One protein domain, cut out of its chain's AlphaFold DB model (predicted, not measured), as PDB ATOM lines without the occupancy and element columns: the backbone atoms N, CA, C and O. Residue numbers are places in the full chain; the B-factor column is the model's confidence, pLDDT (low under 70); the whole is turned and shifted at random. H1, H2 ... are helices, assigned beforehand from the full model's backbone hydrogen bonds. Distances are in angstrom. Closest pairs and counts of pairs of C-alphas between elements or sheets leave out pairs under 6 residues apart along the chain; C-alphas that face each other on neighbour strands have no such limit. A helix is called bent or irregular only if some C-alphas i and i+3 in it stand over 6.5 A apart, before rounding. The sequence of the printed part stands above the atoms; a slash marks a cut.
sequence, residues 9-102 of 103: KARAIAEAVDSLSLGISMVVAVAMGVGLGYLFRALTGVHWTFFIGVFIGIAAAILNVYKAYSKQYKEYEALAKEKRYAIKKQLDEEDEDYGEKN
ATOM      1  N   LYS A   9     -35.651  17.076  54.220       68.25
ATOM      2  CA  LYS A   9     -34.647  17.081  53.135       68.25
ATOM      3  C   LYS A   9     -34.543  15.754  52.376       68.25
ATOM      4  O   LYS A   9     -34.376  15.765  51.166       68.25
ATOM      5  N   ALA A  10     -34.676  14.619  53.066       70.31
ATOM      6  CA  ALA A  10     -34.552  13.301  52.439       70.31
ATOM      7  C   ALA A  10     -35.696  13.003  51.453       70.31
ATOM      8  O   ALA A  10     -35.453  12.430  50.397       70.31
ATOM      9  N   ARG A  11     -36.926  13.440  51.766       71.44
ATOM     10  CA  ARG A  11     -38.083  13.302  50.864       71.44
ATOM     11  C   ARG A  11     -37.928  14.139  49.598       71.44
ATOM     12  O   ARG A  11     -38.097  13.603  48.515       71.44
ATOM     13  N   ALA A  12     -37.527  15.403  49.738       71.94
ATOM     14  CA  ALA A  12     -37.297  16.283  48.592       71.94
ATOM     15  C   ALA A  12     -36.203  15.748  47.648       71.94
ATOM     16  O   ALA A  12     -36.325  15.854  46.433       71.94
ATOM     17  N   ILE A  13     -35.149  15.134  48.199       72.12
ATOM     18  CA  ILE A  13     -34.099  14.490  47.398       72.12
ATOM     19  C   ILE A  13     -34.649  13.257  46.668       72.12
ATOM     20  O   ILE A  13     -34.371  13.093  45.486       72.12
ATOM     21  N   ALA A  14     -35.442  12.414  47.335       70.69
ATOM     22  CA  ALA A  14     -36.037  11.233  46.706       70.69
ATOM     23  C   ALA A  14     -36.967  11.606  45.535       70.69
ATOM     24  O   ALA A  14     -36.861  11.037  44.455       70.69
ATOM     25  N   GLU A  15     -37.804  12.627  45.713       75.50
ATOM     26  CA  GLU A  15     -38.743  13.111  44.693       75.50
ATOM     27  C   GLU A  15     -38.020  13.729  43.475       75.50
ATOM     28  O   GLU A  15     -38.399  13.527  42.316       75.50
ATOM     29  N   ALA A  16     -36.905  14.427  43.721       73.88
ATOM     30  CA  ALA A  16     -36.027  14.932  42.667       73.88
ATOM     31  C   ALA A  16     -35.316  13.799  41.901       73.88
ATOM     32  O   ALA A  16     -35.145  13.879  40.687       73.88
ATOM     33  N   VAL A  17     -34.919  12.727  42.592       77.38
ATOM     34  CA  VAL A  17     -34.298  11.553  41.960       77.38
ATOM     35  C   VAL A  17     -35.305  10.791  41.096       77.38
ATOM     36  O   VAL A  17     -34.962  10.405  39.979       77.38
ATOM     37  N   ASP A  18     -36.547  10.626  41.552       79.75
ATOM     38  CA  ASP A  18     -37.590   9.923  40.792       79.75
ATOM     39  C   ASP A  18     -37.953  10.649  39.488       79.75
ATOM     40  O   ASP A  18     -38.076  10.025  38.430       79.75
ATOM     41  N   SER A  19     -38.064  11.979  39.530       76.69
ATOM     42  CA  SER A  19     -38.320  12.798  38.337       76.69
ATOM     43  C   SER A  19     -37.133  12.814  37.363       76.69
ATOM     44  O   SER A  19     -37.330  12.710  36.150       76.69
ATOM     45  N   LEU A  20     -35.896  12.857  37.871       85.06
ATOM     46  CA  LEU A  20     -34.688  12.749  37.047       85.06
ATOM     47  C   LEU A  20     -34.571  11.369  36.380       85.06
ATOM     48  O   LEU A  20     -34.234  11.280  35.198       85.06
ATOM     49  N   SER A  21     -34.886  10.301  37.115       86.75
ATOM     50  CA  SER A  21     -34.875   8.921  36.616       86.75
ATOM     51  C   SER A  21     -35.841   8.735  35.440       86.75
ATOM     52  O   SER A  21     -35.485   8.120  34.432       86.75
ATOM     53  N   LEU A  22     -37.026   9.356  35.513       87.88
ATOM     54  CA  LEU A  22     -38.000   9.382  34.418       87.88
ATOM     55  C   LEU A  22     -37.465  10.111  33.172       87.88
ATOM     56  O   LEU A  22     -37.648   9.655  32.046       87.88
ATOM     57  N   GLY A  23     -36.787  11.245  33.358       91.00
ATOM     58  CA  GLY A  23     -36.178  11.977  32.245       91.00
ATOM     59  C   GLY A  23     -35.091  11.155  31.546       91.00
ATOM     60  O   GLY A  23     -35.061  11.064  30.318       91.00
ATOM     61  N   ILE A  24     -34.235  10.490  32.327       93.81
ATOM     62  CA  ILE A  24     -33.176   9.622  31.800       93.81
ATOM     63  C   ILE A  24     -33.776   8.435  31.035       93.81
ATOM     64  O   ILE A  24     -33.284   8.108  29.955       93.81
ATOM     65  N   SER A  25     -34.854   7.815  31.532       93.88
ATOM     66  CA  SER A  25     -35.483   6.680  30.842       93.88
ATOM     67  C   SER A  25     -36.016   7.061  29.455       93.88
ATOM     68  O   SER A  25     -35.868   6.277  28.515       93.88
ATOM     69  N   MET A  26     -36.561   8.273  29.290       95.31
ATOM     70  CA  MET A  26     -36.983   8.782  27.981       95.31
ATOM     71  C   MET A  26     -35.804   8.931  27.021       95.31
ATOM     72  O   MET A  26     -35.881   8.473  25.880       95.31
ATOM     73  N   VAL A  27     -34.707   9.540  27.480       96.44
ATOM     74  CA  VAL A  27     -33.506   9.737  26.653       96.44
ATOM     75  C   VAL A  27     -32.937   8.392  26.214       96.44
ATOM     76  O   VAL A  27     -32.638   8.209  25.036       96.44
ATOM     77  N   VAL A  28     -32.849   7.428  27.133       97.06
ATOM     78  CA  VAL A  28     -32.367   6.073  26.844       97.06
ATOM     79  C   VAL A  28     -33.270   5.364  25.827       97.06
ATOM     80  O   VAL A  28     -32.764   4.766  24.878       97.06
ATOM     81  N   ALA A  29     -34.595   5.461  25.968       97.00
ATOM     82  CA  ALA A  29     -35.541   4.861  25.026       97.00
ATOM     83  C   ALA A  29     -35.411   5.452  23.611       97.00
ATOM     84  O   ALA A  29     -35.357   4.709  22.628       97.00
ATOM     85  N   VAL A  30     -35.299   6.780  23.497       97.62
ATOM     86  CA  VAL A  30     -35.102   7.453  22.205       97.62
ATOM     87  C   VAL A  30     -33.737   7.104  21.610       97.62
ATOM     88  O   VAL A  30     -33.664   6.787  20.425       97.62
ATOM     89  N   ALA A  31     -32.669   7.086  22.411       98.19
ATOM     90  CA  ALA A  31     -31.332   6.704  21.958       98.19
ATOM     91  C   ALA A  31     -31.298   5.264  21.421       98.19
ATOM     92  O   ALA A  31     -30.717   5.016  20.363       98.19
ATOM     93  N   MET A  32     -31.981   4.328  22.089       97.88
ATOM     94  CA  MET A  32     -32.149   2.965  21.582       97.88
ATOM     95  C   MET A  32     -32.938   2.932  20.270       97.88
ATOM     96  O   MET A  32     -32.531   2.241  19.338       97.88
ATOM     97  N   GLY A  33     -34.019   3.707  20.151       97.38
ATOM     98  CA  GLY A  33     -34.767   3.834  18.897       97.38
ATOM     99  C   GLY A  33     -33.917   4.376  17.745       97.38
ATOM    100  O   GLY A  33     -33.948   3.835  16.642       97.38
ATOM    101  N   VAL A  34     -33.091   5.391  18.003       97.62
ATOM    102  CA  VAL A  34     -32.128   5.937  17.032       97.62
ATOM    103  C   VAL A  34     -31.080   4.890  16.647       97.62
ATOM    104  O   VAL A  34     -30.796   4.725  15.461       97.62
ATOM    105  N   GLY A  35     -30.541   4.145  17.618       97.62
ATOM    106  CA  GLY A  35     -29.599   3.050  17.369       97.62
ATOM    107  C   GLY A  35     -30.198   1.947  16.491       97.62
ATOM    108  O   GLY A  35     -29.589   1.540  15.502       97.62
ATOM    109  N   LEU A  36     -31.433   1.528  16.786       96.81
ATOM    110  CA  LEU A  36     -32.193   0.584  15.963       96.81
ATOM    111  C   LEU A  36     -32.504   1.150  14.573       96.81
ATOM    112  O   LEU A  36     -32.410   0.435  13.581       96.81
ATOM    113  N   GLY A  37     -32.823   2.440  14.475       96.69
ATOM    114  CA  GLY A  37     -33.025   3.124  13.201       96.69
ATOM    115  C   GLY A  37     -31.764   3.091  12.339       96.69
ATOM    116  O   GLY A  37     -31.835   2.818  11.140       96.69
ATOM    117  N   TYR A  38     -30.595   3.316  12.940       97.06
ATOM    118  CA  TYR A  38     -29.323   3.216  12.229       97.06
ATOM    119  C   TYR A  38     -29.057   1.783  11.756       97.06
ATOM    120  O   TYR A  38     -28.645   1.586  10.613       97.06
ATOM    121  N   LEU A  39     -29.365   0.785  12.591       95.62
ATOM    122  CA  LEU A  39     -29.266  -0.627  12.223       95.62
ATOM    123  C   LEU A  39     -30.186  -0.970  11.039       95.62
ATOM    124  O   LEU A  39     -29.729  -1.568  10.069       95.62
ATOM    125  N   PHE A  40     -31.449  -0.539  11.055       94.25
ATOM    126  CA  PHE A  40     -32.366  -0.761   9.933       94.25
ATOM    127  C   PHE A  40     -31.903  -0.082   8.651       94.25
ATOM    128  O   PHE A  40     -31.938  -0.705   7.588       94.25
ATOM    129  N   ARG A  41     -31.413   1.157   8.739       94.56
ATOM    130  CA  ARG A  41     -30.819   1.850   7.593       94.56
ATOM    131  C   ARG A  41     -29.615   1.084   7.042       94.56
ATOM    132  O   ARG A  41     -29.497   0.960   5.828       94.56
ATOM    133  N   ALA A  42     -28.743   0.571   7.909       94.06
ATOM    134  CA  ALA A  42     -27.557  -0.178   7.504       94.06
ATOM    135  C   ALA A  42     -27.906  -1.518   6.834       94.06
ATOM    136  O   ALA A  42     -27.267  -1.889   5.855       94.06
ATOM    137  N   LEU A  43     -28.936  -2.214   7.323       95.44
ATOM    138  CA  LEU A  43     -29.366  -3.504   6.775       95.44
ATOM    139  C   LEU A  43     -30.163  -3.368   5.473       95.44
ATOM    140  O   LEU A  43     -30.002  -4.176   4.565       95.44
ATOM    141  N   THR A  44     -31.041  -2.370   5.382       94.50
ATOM    142  CA  THR A  44     -31.931  -2.200   4.220       94.50
ATOM    143  C   THR A  44     -31.323  -1.341   3.115       94.50
ATOM    144  O   THR A  44     -31.793  -1.394   1.985       94.50
ATOM    145  N   GLY A  45     -30.321  -0.512   3.425       93.75
ATOM    146  CA  GLY A  45     -29.766   0.484   2.501       93.75
ATOM    147  C   GLY A  45     -30.709   1.657   2.207       93.75
ATOM    148  O   GLY A  45     -30.352   2.574   1.471       93.75
ATOM    149  N   VAL A  46     -31.910   1.664   2.788       95.00
ATOM    150  CA  VAL A  46     -32.947   2.653   2.509       95.00
ATOM    151  C   VAL A  46     -32.972   3.702   3.616       95.00
ATOM    152  O   VAL A  46     -33.164   3.388   4.784       95.00
ATOM    153  N   HIS A  47     -32.815   4.978   3.268       93.44
ATOM    154  CA  HIS A  47     -32.687   6.042   4.271       93.44
ATOM    155  C   HIS A  47     -33.936   6.265   5.132       93.44
ATOM    156  O   HIS A  47     -33.799   6.632   6.298       93.44
ATOM    157  N   TRP A  48     -35.141   6.028   4.601       94.69
ATOM    158  CA  TRP A  48     -36.377   6.289   5.350       94.69
ATOM    159  C   TRP A  48     -36.606   5.291   6.496       94.69
ATOM    160  O   TRP A  48     -37.265   5.638   7.475       94.69
ATOM    161  N   THR A  49     -36.015   4.091   6.436       94.50
ATOM    162  CA  THR A  49     -36.187   3.057   7.475       94.50
ATOM    163  C   THR A  49     -35.565   3.457   8.811       94.50
ATOM    164  O   THR A  49     -35.985   2.965   9.858       94.50
ATOM    165  N   PHE A  50     -34.651   4.434   8.807       95.44
ATOM    166  CA  PHE A  50     -34.151   5.079  10.019       95.44
ATOM    167  C   PHE A  50     -35.286   5.611  10.906       95.44
ATOM    168  O   PHE A  50     -35.281   5.401  12.120       95.44
ATOM    169  N   PHE A  51     -36.296   6.247  10.302       95.62
ATOM    170  CA  PHE A  51     -37.399   6.853  11.044       95.62
ATOM    171  C   PHE A  51     -38.304   5.825  11.721       95.62
ATOM    172  O   PHE A  51     -38.960   6.168  12.698       95.62
ATOM    173  N   ILE A  52     -38.302   4.566  11.271       95.81
ATOM    174  CA  ILE A  52     -39.050   3.484  11.922       95.81
ATOM    175  C   ILE A  52     -38.511   3.267  13.340       95.81
ATOM    176  O   ILE A  52     -39.276   3.267  14.301       95.81
ATOM    177  N   GLY A  53     -37.187   3.147  13.486       96.06
ATOM    178  CA  GLY A  53     -36.554   2.991  14.797       96.06
ATOM    179  C   GLY A  53     -36.766   4.211  15.692       96.06
ATOM    180  O   GLY A  53     -37.132   4.069  16.859       96.06
ATOM    181  N   VAL A  54     -36.620   5.416  15.132       97.00
ATOM    182  CA  VAL A  54     -36.867   6.671  15.861       97.00
ATOM    183  C   VAL A  54     -38.313   6.752  16.351       97.00
ATOM    184  O   VAL A  54     -38.545   7.058  17.519       97.00
ATOM    185  N   PHE A  55     -39.284   6.427  15.494       97.81
ATOM    186  CA  PHE A  55     -40.701   6.422  15.846       97.81
ATOM    187  C   PHE A  55     -40.996   5.436  16.982       97.81
ATOM    188  O   PHE A  55     -41.661   5.802  17.951       97.81
ATOM    189  N   ILE A  56     -40.443   4.220  16.914       97.00
ATOM    190  CA  ILE A  56     -40.573   3.217  17.981       97.00
ATOM    191  C   ILE A  56     -39.963   3.733  19.291       97.00
ATOM    192  O   ILE A  56     -40.584   3.597  20.344       97.00
ATOM    193  N   GLY A  57     -38.786   4.364  19.241       97.69
ATOM    194  CA  GLY A  57     -38.139   4.947  20.421       97.69
ATOM    195  C   GLY A  57     -38.975   6.046  21.081       97.69
ATOM    196  O   GLY A  57     -39.155   6.037  22.299       97.69
ATOM    197  N   ILE A  58     -39.542   6.957  20.283       97.94
ATOM    198  CA  ILE A  58     -40.428   8.023  20.776       97.94
ATOM    199  C   ILE A  58     -41.709   7.428  21.372       97.94
ATOM    200  O   ILE A  58     -42.095   7.791  22.484       97.94
ATOM    201  N   ALA A  59     -42.348   6.486  20.674       97.94
ATOM    202  CA  ALA A  59     -43.547   5.815  21.166       97.94
ATOM    203  C   ALA A  59     -43.281   5.089  22.498       97.94
ATOM    204  O   ALA A  59     -44.077   5.195  23.431       97.94
ATOM    205  N   ALA A  60     -42.133   4.417  22.624       97.12
ATOM    206  CA  ALA A  60     -41.716   3.758  23.857       97.12
ATOM    207  C   ALA A  60     -41.478   4.755  25.006       97.12
ATOM    208  O   ALA A  60     -41.911   4.495  26.129       97.12
ATOM    209  N   ALA A  61     -40.846   5.903  24.739       96.88
ATOM    210  CA  ALA A  61     -40.635   6.954  25.735       96.88
ATOM    211  C   ALA A  61     -41.967   7.524  26.257       96.88
ATOM    212  O   ALA A  61     -42.162   7.629  27.469       96.88
ATOM    213  N   ILE A  62     -42.913   7.823  25.358       96.38
ATOM    214  CA  ILE A  62     -44.254   8.308  25.727       96.38
ATOM    215  C   ILE A  62     -44.989   7.262  26.571       96.38
ATOM    216  O   ILE A  62     -45.543   7.586  27.623       96.38
ATOM    217  N   LEU A  63     -44.966   5.997  26.147       95.88
ATOM    218  CA  LEU A  63     -45.649   4.911  26.849       95.88
ATOM    219  C   LEU A  63     -45.039   4.648  28.235       95.88
ATOM    220  O   LEU A  63     -45.769   4.370  29.191       95.88
ATOM    221  N   ASN A  64     -43.717   4.791  28.374       94.31
ATOM    222  CA  ASN A  64     -43.024   4.705  29.658       94.31
ATOM    223  C   ASN A  64     -43.460   5.824  30.616       94.31
ATOM    224  O   ASN A  64     -43.839   5.536  31.755       94.31
ATOM    225  N   VAL A  65     -43.488   7.073  30.140       92.12
ATOM    226  CA  VAL A  65     -43.927   8.221  30.946       92.12
ATOM    227  C   VAL A  65     -45.380   8.106  31.354       92.12
ATOM    228  O   VAL A  65     -45.688   8.287  32.529       92.12
ATOM    229  N   TYR A  66     -46.269   7.744  30.430       93.56
ATOM    230  CA  TYR A  66     -47.681   7.567  30.749       93.56
ATOM    231  C   TYR A  66     -47.881   6.527  31.857       93.56
ATOM    232  O   TYR A  66     -48.626   6.758  32.810       93.56
ATOM    233  N   LYS A  67     -47.166   5.398  31.786       90.12
ATOM    234  CA  LYS A  67     -47.240   4.352  32.809       90.12
ATOM    235  C   LYS A  67     -46.772   4.862  34.173       90.12
ATOM    236  O   LYS A  67     -47.477   4.659  35.161       90.12
ATOM    237  N   ALA A  68     -45.630   5.543  34.231       89.25
ATOM    238  CA  ALA A  68     -45.100   6.097  35.474       89.25
ATOM    239  C   ALA A  68     -46.015   7.183  36.063       89.25
ATOM    240  O   ALA A  68     -46.336   7.135  37.250       89.25
ATOM    241  N   TYR A  69     -46.513   8.093  35.223       87.69
ATOM    242  CA  TYR A  69     -47.454   9.137  35.622       87.69
ATOM    243  C   TYR A  69     -48.767   8.546  36.139       87.69
ATOM    244  O   TYR A  69     -49.235   8.919  37.209       87.69
ATOM    245  N   SER A  70     -49.341   7.566  35.433       89.38
ATOM    246  CA  SER A  70     -50.591   6.919  35.853       89.38
ATOM    247  C   SER A  70     -50.470   6.219  37.208       89.38
ATOM    248  O   SER A  70     -51.432   6.189  37.974       89.38
ATOM    249  N   LYS A  71     -49.288   5.674  37.526       87.94
ATOM    250  CA  LYS A  71     -49.011   5.059  38.825       87.94
ATOM    251  C   LYS A  71     -48.966   6.116  39.927       87.94
ATOM    252  O   LYS A  71     -49.674   5.963  40.916       87.94
ATOM    253  N   GLN A  72     -48.213   7.198  39.716       85.69
ATOM    254  CA  GLN A  72     -48.157   8.314  40.665       85.69
ATOM    255  C   GLN A  72     -49.550   8.908  40.892       85.69
ATOM    256  O   GLN A  72     -49.966   9.081  42.031       85.69
ATOM    257  N   TYR A  73     -50.318   9.146  39.826       87.12
ATOM    258  CA  TYR A  73     -51.671   9.695  39.919       87.12
ATOM    259  C   TYR A  73     -52.600   8.832  40.786       87.12
ATOM    260  O   TYR A  73     -53.307   9.358  41.641       87.12
ATOM    261  N   LYS A  74     -52.564   7.503  40.622       87.31
ATOM    262  CA  LYS A  74     -53.351   6.577  41.454       87.31
ATOM    263  C   LYS A  74     -52.930   6.599  42.922       87.31
ATOM    264  O   LYS A  74     -53.793   6.537  43.792       87.31
ATOM    265  N   GLU A  75     -51.630   6.684  43.204       84.94
ATOM    266  CA  GLU A  75     -51.122   6.819  44.576       84.94
ATOM    267  C   GLU A  75     -51.598   8.138  45.205       84.94
ATOM    268  O   GLU A  75     -52.101   8.138  46.327       84.94
ATOM    269  N   TYR A  76     -51.546   9.246  44.459       85.06
ATOM    270  CA  TYR A  76     -52.097  10.531  44.894       85.06
ATOM    271  C   TYR A  76     -53.605  10.471  45.157       85.06
ATOM    272  O   TYR A  76     -54.068  10.990  46.173       85.06
ATOM    273  N   GLU A  77     -54.376   9.832  44.276       88.12
ATOM    274  CA  GLU A  77     -55.824   9.688  44.435       88.12
ATOM    275  C   GLU A  77     -56.177   8.832  45.661       88.12
ATOM    276  O   GLU A  77     -57.047   9.211  46.448       88.12
ATOM    277  N   ALA A  78     -55.465   7.722  45.879       84.12
ATOM    278  CA  ALA A  78     -55.638   6.873  47.055       84.12
ATOM    279  C   ALA A  78     -55.345   7.641  48.354       84.12
ATOM    280  O   ALA A  78     -56.171   7.643  49.269       84.12
ATOM    281  N   LEU A  79     -54.229   8.377  48.400       82.38
ATOM    282  CA  LEU A  79     -53.868   9.227  49.539       82.38
ATOM    283  C   LEU A  79     -54.899  10.341  49.782       82.38
ATOM    284  O   LEU A  79     -55.232  10.652  50.928       82.38
ATOM    285  N   ALA A  80     -55.422  10.960  48.720       82.44
ATOM    286  CA  ALA A  80     -56.450  11.992  48.830       82.44
ATOM    287  C   ALA A  80     -57.773  11.420  49.357       82.44
ATOM    288  O   ALA A  80     -58.435  12.048  50.187       82.44
ATOM    289  N   LYS A  81     -58.145  10.222  48.900       86.12
ATOM    290  CA  LYS A  81     -59.351   9.514  49.323       86.12
ATOM    291  C   LYS A  81     -59.272   9.119  50.799       86.12
ATOM    292  O   LYS A  81     -60.197   9.442  51.539       86.12
ATOM    293  N   GLU A  82     -58.160   8.537  51.253       81.81
ATOM    294  CA  GLU A  82     -57.923   8.248  52.679       81.81
ATOM    295  C   GLU A  82     -58.030   9.504  53.549       81.81
ATOM    296  O   GLU A  82     -58.755   9.501  54.542       81.81
ATOM    297  N   LYS A  83     -57.378  10.609  53.154       78.06
ATOM    298  CA  LYS A  83     -57.476  11.880  53.889       78.06
ATOM    299  C   LYS A  83     -58.907  12.398  53.976       78.06
ATOM    300  O   LYS A  83     -59.324  12.839  55.041       78.06
ATOM    301  N   ARG A  84     -59.666  12.352  52.875       75.88
ATOM    302  CA  ARG A  84     -61.072  12.784  52.873       75.88
ATOM    303  C   ARG A  84     -61.940  11.920  53.784       75.88
ATOM    304  O   ARG A  84     -62.762  12.476  54.501       75.88
ATOM    305  N   TYR A  85     -61.756  10.598  53.786       73.62
ATOM    306  CA  TYR A  85     -62.492   9.717  54.698       73.62
ATOM    307  C   TYR A  85     -62.110   9.938  56.160       73.62
ATOM    308  O   TYR A  85     -62.995   9.944  57.007       73.62
ATOM    309  N   ALA A  86     -60.827  10.161  56.454       77.25
ATOM    310  CA  ALA A  86     -60.380  10.469  57.808       77.25
ATOM    311  C   ALA A  86     -61.001  11.775  58.329       77.25
ATOM    312  O   ALA A  86     -61.491  11.800  59.452       77.25
ATOM    313  N   ILE A  87     -61.047  12.828  57.502       77.19
ATOM    314  CA  ILE A  87     -61.693  14.100  57.864       77.19
ATOM    315  C   ILE A  87     -63.199  13.910  58.051       77.19
ATOM    316  O   ILE A  87     -63.752  14.393  59.030       77.19
ATOM    317  N   LYS A  88     -63.864  13.184  57.143       76.31
ATOM    318  CA  LYS A  88     -65.301  12.929  57.268       76.31
ATOM    319  C   LYS A  88     -65.630  12.199  58.573       76.31
ATOM    320  O   LYS A  88     -66.540  12.609  59.272       76.31
ATOM    321  N   LYS A  89     -64.853  11.172  58.922       77.94
ATOM    322  CA  LYS A  89     -65.042  10.423  60.165       77.94
ATOM    323  C   LYS A  89     -64.889  11.306  61.412       77.94
ATOM    324  O   LYS A  89     -65.656  11.142  62.345       77.94
ATOM    325  N   GLN A  90     -63.930  12.234  61.415       76.56
ATOM    326  CA  GLN A  90     -63.758  13.182  62.524       76.56
ATOM    327  C   GLN A  90     -64.952  14.128  62.676       76.56
ATOM    328  O   GLN A  90     -65.361  14.394  63.796       76.56
ATOM    329  N   LEU A  91     -65.512  14.605  61.562       76.69
ATOM    330  CA  LEU A  91     -66.700  15.462  61.580       76.69
ATOM    331  C   LEU A  91     -67.934  14.700  62.078       76.69
ATOM    332  O   LEU A  91     -68.656  15.211  62.923       76.69
ATOM    333  N   ASP A  92     -68.129  13.467  61.603       76.62
ATOM    334  CA  ASP A  92     -69.242  12.616  62.034       76.62
ATOM    335  C   ASP A  92     -69.129  12.273  63.549       76.62
ATOM    336  O   ASP A  92     -70.131  12.292  64.256       76.62
ATOM    337  N   GLU A  93     -67.915  12.028  64.077       73.88
ATOM    338  CA  GLU A  93     -67.670  11.799  65.519       73.88
ATOM    339  C   GLU A  93     -67.849  13.072  66.379       73.88
ATOM    340  O   GLU A  93     -68.331  12.983  67.509       73.88
ATOM    341  N   GLU A  94     -67.479  14.260  65.876       68.50
ATOM    342  CA  GLU A  94     -67.712  15.538  66.574       68.50
ATOM    343  C   GLU A  94     -69.205  15.902  66.638       68.50
ATOM    344  O   GLU A  94     -69.671  16.375  67.678       68.50
ATOM    345  N   ASP A  95     -69.964  15.658  65.566       65.00
ATOM    346  CA  ASP A  95     -71.407  15.925  65.528       65.00
ATOM    347  C   ASP A  95     -72.191  14.991  66.477       65.00
ATOM    348  O   ASP A  95     -73.147  15.431  67.126       65.00
ATOM    349  N   GLU A  96     -71.773  13.726  66.622       61.34
ATOM    350  CA  GLU A  96     -72.368  12.785  67.585       61.34
ATOM    351  C   GLU A  96     -72.104  13.193  69.054       61.34
ATOM    352  O   GLU A  96     -73.044  13.199  69.854       61.34
ATOM    353  N   ASP A  97     -70.889  13.640  69.417       58.66
ATOM    354  CA  ASP A  97     -70.572  14.106  70.789       58.66
ATOM    355  C   ASP A  97     -71.318  15.407  71.171       58.66
ATOM    356  O   ASP A  97     -71.659  15.612  72.342       58.66
ATOM    357  N   TYR A  98     -71.634  16.277  70.199       57.00
ATOM    358  CA  TYR A  98     -72.459  17.475  70.423       57.00
ATOM    359  C   TYR A  98     -73.960  17.167  70.555       57.00
ATOM    360  O   TYR A  98     -74.672  17.868  71.287       57.00
ATOM    361  N   GLY A  99     -74.455  16.130  69.874       57.03
ATOM    362  CA  GLY A  99     -75.846  15.681  69.970       57.03
ATOM    363  C   GLY A  99     -76.171  14.973  71.288       57.03
ATOM    364  O   GLY A  99     -77.276  15.120  71.808       57.03
ATOM    365  N   GLU A 100     -75.206  14.253  71.865       55.53
ATOM    366  CA  GLU A 100     -75.414  13.440  73.072       55.53
ATOM    367  C   GLU A 100     -75.383  14.256  74.383       55.53
ATOM    368  O   GLU A 100     -75.943  13.835  75.392       55.53
ATOM    369  N   LYS A 101     -74.800  15.466  74.380       53.25
ATOM    370  CA  LYS A 101     -74.702  16.344  75.571       53.25
ATOM    371  C   LYS A 101     -75.870  17.317  75.769       53.25
ATOM    372  O   LYS A 101     -75.821  18.138  76.683       53.25
ATOM    373  N   ASN A 102     -76.909  17.240  74.939       50.38
ATOM    374  CA  ASN A 102     -78.085  18.111  75.005       50.38
ATOM    375  C   ASN A 102     -79.371  17.339  75.352       50.38
ATOM    376  O   ASN A 102     -80.344  17.444  74.614       50.38
TER     377      ASN A 102
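This is residues 9 to 102 of the 103 residues of the protein "ATP synthase protein I-like membrane protein" of hydrothermal vent metagenome (UniProt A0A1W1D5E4). Two long helices make a helical hairpin with unequal arms: H1 folds back on the first part of H2, and the two spread apart from the tight turn like a narrow V. Residues 70 to 102 stick out beyond the body as a single arm. The printed part has 94 residues, with named helices H1 and H2 in that order and no named strand; the class is all helix. The whole is extended, with a radius of gyration of the C-alphas of 24.7 A and spans of 89 by 28 by 11 A.

H1, residues 9 to 44, begins at C-alpha 9 (-34.647, 17.081, 53.135) and is 52.6 A long. H2, residues 47 to 100, is 81.3 A long and ends at C-alpha 100 (-75.414, 13.440, 73.072). H2 is neither bent nor irregular, but only just: C-alphas 47 and 50 are 6.0 A apart.

H1 and H2 form a hairpin and touch, H2 with residues 47 to 68 alone; their closest C-alphas, those of Gly 33 and Gly 57, are 3.9 A apart. They run opposite ways at a shallow tilt of 25 degrees. Every O i to N i+4 pair is within hydrogen-bond range in H1, and 47 of 50 in H2.

The two C-alphas farthest apart, those of Gly 45 and Asn 102, are 88.9 A apart. The printed part has no cut, and the link from H1 to H2 is tight. Residues 9 to 17 and 70 to 102 stand free. The model's pLDDT is under 70 at residue 9 and residues 94 to 102.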